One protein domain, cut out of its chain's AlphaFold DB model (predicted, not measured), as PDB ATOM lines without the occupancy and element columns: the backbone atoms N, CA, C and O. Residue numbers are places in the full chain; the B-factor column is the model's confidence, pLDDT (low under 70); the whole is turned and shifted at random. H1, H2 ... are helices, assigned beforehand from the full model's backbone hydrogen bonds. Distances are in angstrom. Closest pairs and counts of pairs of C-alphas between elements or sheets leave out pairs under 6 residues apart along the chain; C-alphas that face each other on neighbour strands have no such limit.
ATOM      1  N   GLY A 262     163.009 256.156 336.324       75.12
ATOM      2  CA  GLY A 262     164.306 256.061 336.998       75.12
ATOM      3  C   GLY A 262     165.506 256.068 336.038       75.12
ATOM      4  O   GLY A 262     165.408 256.541 334.912       75.12
ATOM      5  N   HIS A 263     166.620 255.453 336.450       75.81
ATOM      6  CA  HIS A 263     167.842 255.276 335.637       75.81
ATOM      7  C   HIS A 263     167.584 254.695 334.235       75.81
ATOM      8  O   HIS A 263     168.310 254.994 333.291       75.81
ATOM      9  N   LEU A 264     166.509 253.913 334.077       81.62
ATOM     10  CA  LEU A 264     166.074 253.383 332.787       81.62
ATOM     11  C   LEU A 264     165.762 254.468 331.753       81.62
ATOM     12  O   LEU A 264     165.706 254.147 330.577       81.62
ATOM     13  N   LEU A 265     165.549 255.729 332.142       84.94
ATOM     14  CA  LEU A 265     165.366 256.835 331.198       84.94
ATOM     15  C   LEU A 265     166.542 256.949 330.212       84.94
ATOM     16  O   LEU A 265     166.328 257.256 329.042       84.94
ATOM     17  N   LEU A 266     167.760 256.619 330.656       86.62
ATOM     18  CA  LEU A 266     168.965 256.612 329.821       86.62
ATOM     19  C   LEU A 266     168.940 255.541 328.720       86.62
ATOM     20  O   LEU A 266     169.809 255.542 327.856       86.62
ATOM     21  N   THR A 267     167.943 254.649 328.697       86.50
ATOM     22  CA  THR A 267     167.747 253.743 327.561       86.50
ATOM     23  C   THR A 267     167.064 254.423 326.382       86.50
ATOM     24  O   THR A 267     167.209 253.932 325.269       86.50
ATOM     25  N   LEU A 268     166.375 255.559 326.573       88.31
ATOM     26  CA  LEU A 268     165.705 256.277 325.481       88.31
ATOM     27  C   LEU A 268     166.671 256.634 324.334       88.31
ATOM     28  O   LEU A 268     166.356 256.265 323.204       88.31
ATOM     29  N   PRO A 269     167.850 257.252 324.578       87.44
ATOM     30  CA  PRO A 269     168.839 257.482 323.522       87.44
ATOM     31  C   PRO A 269     169.323 256.183 322.865       87.44
ATOM     32  O   PRO A 269     169.426 256.109 321.644       87.44
ATOM     33  N   LEU A 270     169.534 255.124 323.659       86.94
ATOM     34  CA  LEU A 270     169.998 253.824 323.158       86.94
ATOM     35  C   LEU A 270     169.000 253.167 322.192       86.94
ATOM     36  O   LEU A 270     169.404 252.373 321.351       86.94
ATOM     37  N   LEU A 271     167.705 253.499 322.273       85.25
ATOM     38  CA  LEU A 271     166.685 253.002 321.337       85.25
ATOM     39  C   LEU A 271     166.809 253.606 319.931       85.25
ATOM     40  O   LEU A 271     166.218 253.067 318.992       85.25
ATOM     41  N   THR A 272     167.520 254.727 319.803       85.88
ATOM     42  CA  THR A 272     167.725 255.460 318.546       85.88
ATOM     43  C   THR A 272     169.168 255.414 318.049       85.88
ATOM     44  O   THR A 272     169.433 255.802 316.916       85.88
ATOM     45  N   THR A 273     170.101 254.933 318.872       88.38
ATOM     46  CA  THR A 273     171.527 254.854 318.546       88.38
ATOM     47  C   THR A 273     171.892 253.468 318.026       88.38
ATOM     48  O   THR A 273     171.505 252.451 318.599       88.38
ATOM     49  N   GLN A 274     172.693 253.414 316.962       89.50
ATOM     50  CA  GLN A 274     173.332 252.174 316.539       89.50
ATOM     51  C   GLN A 274     174.468 251.835 317.513       89.50
ATOM     52  O   GLN A 274     175.441 252.579 317.626       89.50
ATOM     53  N   LEU A 275     174.338 250.722 318.233       89.56
ATOM     54  CA  LEU A 275     175.359 250.261 319.173       89.56
ATOM     55  C   LEU A 275     176.505 249.593 318.406       89.56
ATOM     56  O   LEU A 275     176.323 248.516 317.839       89.56
ATOM     57  N   THR A 276     177.678 250.226 318.397       94.31
ATOM     58  CA  THR A 276     178.921 249.667 317.847       94.31
ATOM     59  C   THR A 276     179.895 249.305 318.966       94.31
ATOM     60  O   THR A 276     179.810 249.840 320.077       94.31
ATOM     61  N   SER A 277     180.838 248.406 318.686       94.19
ATOM     62  CA  SER A 277     181.871 248.003 319.649       94.19
ATOM     63  C   SER A 277     182.708 249.194 320.122       94.19
ATOM     64  O   SER A 277     183.019 249.302 321.306       94.19
ATOM     65  N   GLU A 278     183.018 250.125 319.219       95.56
ATOM     66  CA  GLU A 278     183.782 251.343 319.500       95.56
ATOM     67  C   GLU A 278     183.017 252.285 320.434       95.56
ATOM     68  O   GLU A 278     183.598 252.821 321.380       95.56
ATOM     69  N   LEU A 279     181.708 252.459 320.207       92.62
ATOM     70  CA  LEU A 279     180.852 253.287 321.056       92.62
ATOM     71  C   LEU A 279     180.768 252.709 322.471       92.62
ATOM     72  O   LEU A 279     180.902 253.448 323.445       92.62
ATOM     73  N   VAL A 280     180.574 251.392 322.587       91.94
ATOM     74  CA  VAL A 280     180.506 250.710 323.886       91.94
ATOM     75  C   VAL A 280     181.839 250.818 324.623       91.94
ATOM     76  O   VAL A 280     181.843 251.191 325.795       91.94
ATOM     77  N   LYS A 281     182.964 250.568 323.941       95.19
ATOM     78  CA  LYS A 281     184.305 250.714 324.519       95.19
ATOM     79  C   LYS A 281     184.538 252.137 325.033       95.19
ATOM     80  O   LYS A 281     184.867 252.313 326.200       95.19
ATOM     81  N   THR A 282     184.279 253.139 324.193       94.81
ATOM     82  CA  THR A 282     184.434 254.556 324.555       94.81
ATOM     83  C   THR A 282     183.568 254.909 325.762       94.81
ATOM     84  O   THR A 282     184.049 255.550 326.689       94.81
ATOM     85  N   ALA A 283     182.307 254.465 325.802       91.06
ATOM     86  CA  ALA A 283     181.418 254.722 326.934       91.06
ATOM     87  C   ALA A 283     181.937 254.089 328.237       91.06
ATOM     88  O   ALA A 283     181.912 254.740 329.278       91.06
ATOM     89  N   MET A 284     182.446 252.854 328.179       91.44
ATOM     90  CA  MET A 284     183.021 252.164 329.342       91.44
ATOM     91  C   MET A 284     184.327 252.798 329.841       91.44
ATOM     92  O   MET A 284     184.600 252.752 331.036       91.44
ATOM     93  N   GLU A 285     185.127 253.379 328.944       95.94
ATOM     94  CA  GLU A 285     186.389 254.052 329.285       95.94
ATOM     95  C   GLU A 285     186.178 255.481 329.817       95.94
ATOM     96  O   GLU A 285     187.013 255.984 330.564       95.94
ATOM     97  N   THR A 286     185.070 256.136 329.450       95.00
ATOM     98  CA  THR A 286     184.832 257.563 329.749       95.00
ATOM     99  C   THR A 286     183.815 257.825 330.854       95.00
ATOM    100  O   THR A 286     183.884 258.875 331.488       95.00
ATOM    101  N   VAL A 287     182.872 256.909 331.095       92.31
ATOM    102  CA  VAL A 287     181.793 257.106 332.069       92.31
ATOM    103  C   VAL A 287     181.791 255.966 333.078       92.31
ATOM    104  O   VAL A 287     181.513 254.815 332.741       92.31
ATOM    105  N   SER A 288     182.056 256.284 334.346       92.75
ATOM    106  CA  SER A 288     182.007 255.291 335.415       92.75
ATOM    107  C   SER A 288     180.577 255.064 335.919       92.75
ATOM    108  O   SER A 288     179.689 255.913 335.800       92.75
ATOM    109  N   PHE A 289     180.344 253.920 336.569       88.62
ATOM    110  CA  PHE A 289     179.073 253.658 337.253       88.62
ATOM    111  C   PHE A 289     178.768 254.703 338.343       88.62
ATOM    112  O   PHE A 289     177.611 255.088 338.530       88.62
ATOM    113  N   CYS A 290     179.804 255.186 339.038       89.69
ATOM    114  CA  CYS A 290     179.677 256.212 340.070       89.69
ATOM    115  C   CYS A 290     179.119 257.521 339.500       89.69
ATOM    116  O   CYS A 290     178.243 258.120 340.123       89.69
ATOM    117  N   ASP A 291     179.550 257.913 338.300       90.06
ATOM    118  CA  ASP A 291     179.083 259.136 337.638       90.06
ATOM    119  C   ASP A 291     177.594 259.044 337.295       90.06
ATOM    120  O   ASP A 291     176.817 259.953 337.594       90.06
ATOM    121  N   VAL A 292     177.158 257.901 336.752       87.69
ATOM    122  CA  VAL A 292     175.741 257.651 336.440       87.69
ATOM    123  C   VAL A 292     174.886 257.670 337.710       87.69
ATOM    124  O   VAL A 292     173.784 258.226 337.721       87.69
ATOM    125  N   GLN A 293     175.383 257.087 338.805       85.44
ATOM    126  CA  GLN A 293     174.681 257.087 340.085       85.44
ATOM    127  C   GLN A 293     174.607 258.492 340.701       85.44
ATOM    128  O   GLN A 293     173.568 258.855 341.264       85.44
ATOM    129  N   HIS A 294     175.678 259.280 340.583       88.81
ATOM    130  CA  HIS A 294     175.718 260.667 341.032       88.81
ATOM    131  C   HIS A 294     174.712 261.524 340.256       88.81
ATOM    132  O   HIS A 294     173.848 262.149 340.871       88.81
ATOM    133  N   TRP A 295     174.740 261.450 338.923       90.69
ATOM    134  CA  TRP A 295     173.777 262.117 338.044       90.69
ATOM    135  C   TRP A 295     172.332 261.750 338.402       90.69
ATOM    136  O   TRP A 295     171.475 262.623 338.558       90.69
ATOM    137  N   TYR A 296     172.056 260.459 338.616       85.56
ATOM    138  CA  TYR A 296     170.717 260.009 338.988       85.56
ATOM    139  C   TYR A 296     170.249 260.628 340.311       85.56
ATOM    140  O   TYR A 296     169.132 261.140 340.389       85.56
ATOM    141  N   ARG A 297     171.101 260.619 341.347       84.81
ATOM    142  CA  ARG A 297     170.775 261.222 342.650       84.81
ATOM    143  C   ARG A 297     170.568 262.730 342.545       84.81
ATOM    144  O   ARG A 297     169.657 263.243 343.182       84.81
ATOM    145  N   GLN A 298     171.368 263.414 341.731       90.25
ATOM    146  CA  GLN A 298     171.264 264.856 341.524       90.25
ATOM    147  C   GLN A 298     169.941 265.256 340.854       90.25
ATOM    148  O   GLN A 298     169.331 266.242 341.257       90.25
ATOM    149  N   HIS A 299     169.477 264.495 339.856       88.00
ATOM    150  CA  HIS A 299     168.285 264.858 339.080       88.00
ATOM    151  C   HIS A 299     166.974 264.247 339.591       88.00
ATOM    152  O   HIS A 299     165.925 264.876 339.471       88.00
ATOM    153  N   PHE A 300     167.006 263.035 340.148       83.62
ATOM    154  CA  PHE A 300     165.802 262.295 340.556       83.62
ATOM    155  C   PHE A 300     165.724 262.029 342.065       83.62
ATOM    156  O   PHE A 300     164.665 261.637 342.561       83.62
ATOM    157  N   GLY A 301     166.817 262.240 342.804       84.69
ATOM    158  CA  GLY A 301     166.895 261.945 344.232       84.69
ATOM    159  C   GLY A 301     166.850 260.444 344.540       84.69
ATOM    160  O   GLY A 301     167.316 259.598 343.775       84.69
ATOM    161  N   GLU A 302     166.305 260.096 345.706       81.69
ATOM    162  CA  GLU A 302     166.156 258.698 346.111       81.69
ATOM    163  C   GLU A 302     165.095 257.958 345.290       81.69
ATOM    164  O   GLU A 302     163.953 258.408 345.151       81.69
ATOM    165  N   SER A 303     165.447 256.754 344.825       78.88
ATOM    166  CA  SER A 303     164.507 255.906 344.090       78.88
ATOM    167  C   SER A 303     163.298 255.511 344.957       78.88
ATOM    168  O   SER A 303     163.454 255.277 346.161       78.88
ATOM    169  N   PRO A 304     162.101 255.317 344.370       80.69
ATOM    170  CA  PRO A 304     160.927 254.860 345.113       80.69
ATOM    171  C   PRO A 304     161.139 253.540 345.868       80.69
ATOM    172  O   PRO A 304     160.582 253.359 346.946       80.69
ATOM    173  N   LEU A 305     161.968 252.629 345.341       78.69
ATOM    174  CA  LEU A 305     162.317 251.383 346.029       78.69
ATOM    175  C   LEU A 305     163.208 251.637 347.252       78.69
ATOM    176  O   LEU A 305     163.025 250.977 348.270       78.69
ATOM    177  N   ALA A 306     164.153 252.578 347.162       82.31
ATOM    178  CA  ALA A 306     165.008 252.967 348.283       82.31
ATOM    179  C   ALA A 306     164.184 253.626 349.395       82.31
ATOM    180  O   ALA A 306     164.258 253.177 350.534       82.31
ATOM    181  N   LYS A 307     163.301 254.572 349.042       83.81
ATOM    182  CA  LYS A 307     162.335 255.167 349.981       83.81
ATOM    183  C   LYS A 307     161.459 254.098 350.631       83.81
ATOM    184  O   LYS A 307     161.307 254.067 351.847       83.81
ATOM    185  N   ARG A 308     160.929 253.168 349.826       82.81
ATOM    186  CA  ARG A 308     160.120 252.038 350.301       82.81
ATOM    187  C   ARG A 308     160.894 251.166 351.293       82.81
ATOM    188  O   ARG A 308     160.360 250.837 352.343       82.81
ATOM    189  N   ARG A 309     162.140 250.799 350.979       83.25
ATOM    190  CA  ARG A 309     162.998 250.012 351.877       83.25
ATOM    191  C   ARG A 309     163.293 250.762 353.170       83.25
ATOM    192  O   ARG A 309     163.115 250.165 354.216       83.25
ATOM    193  N   ALA A 310     163.654 252.042 353.110       84.94
ATOM    194  CA  ALA A 310     163.920 252.849 354.300       84.94
ATOM    195  C   ALA A 310     162.695 252.921 355.232       84.94
ATOM    196  O   ALA A 310     162.814 252.702 356.433       84.94
ATOM    197  N   ILE A 311     161.498 253.133 354.675       85.44
ATOM    198  CA  ILE A 311     160.251 253.169 355.454       85.44
ATOM    199  C   ILE A 311     159.955 251.798 356.082       85.44
ATOM    200  O   ILE A 311     159.757 251.703 357.288       85.44
ATOM    201  N   PHE A 312     159.953 250.721 355.287       81.06
ATOM    202  CA  PHE A 312     159.513 249.398 355.755       81.06
ATOM    203  C   PHE A 312     160.593 248.569 356.466       81.06
ATOM    204  O   PHE A 312     160.254 247.590 357.115       81.06
ATOM    205  N   GLN A 313     161.875 248.940 356.394       72.62
ATOM    206  CA  GLN A 313     162.916 248.352 357.252       72.62
ATOM    207  C   GLN A 313     162.797 248.822 358.704       72.62
ATOM    208  O   GLN A 313     163.237 248.111 359.605       72.62
ATOM    209  N   THR A 314     162.195 249.992 358.937       59.94
ATOM    210  CA  THR A 314     162.055 250.574 360.281       59.94
ATOM    211  C   THR A 314     160.856 249.996 361.042       59.94
ATOM    212  O   THR A 314     160.819 250.035 362.269       59.94
ATOM    213  N   THR A 315     159.897 249.392 360.335       59.53
ATOM    214  CA  THR A 315     158.669 248.837 360.917       59.53
ATOM    215  C   THR A 315     158.702 247.311 360.841       59.53
ATOM    216  O   THR A 315     158.282 246.725 359.844       59.53
TER     217      THR A 315
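AT A GLANCE: This is residues 262 to 315 of the 319 residues of an uncharacterized protein of Moorea producens 3L (UniProt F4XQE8). Helices H1, H2 and H3 trace a loose, open loop with an empty middle, and H4 leads away from it, residues 305 to 315 sticking out as an arm at one end. The printed part has 54 residues with four named helices, H1 to H4 in order, no named strand, and is all helix. It is only just extended, close to loose, with a radius of gyration of the C-alphas of 15.1 A and spans of 48 by 21 by 17 A.

HOW THE PARTS SIT: H1, residues 263 to 270, is close to but not clearly touching H3, residues 289 to 300; their closest C-alphas, of His 263 and Tyr 296, are 6.5 A apart, and their lines are about perpendicular at 73 degrees. H2, residues 277 to 286, is apart from H1 and H3. H4, residues 304 to 314, is apart from H1, H2 and H3. Every O i to N i+4 pair is within hydrogen-bond range in H2 and H3, but 6 of 7 in H4 and 0 of 4 in H1, where 4 of 5 O i to N i+3 pairs are.

IN THESE COORDINATES: H1 begins at C-alpha 263 (167.842, 255.276, 335.637) and is 12.7 A long; H2 is 14.2 A, H3 16.2 A and H4 15.8 A, ending at C-alpha 314 (162.055, 250.574, 360.281).

THE WHOLE: The farthest C-alphas, of Glu 278 and Thr 315, are 48.5 A apart. The printed part has no cut and no long link. Residues 314 to 315 have pLDDT under 70.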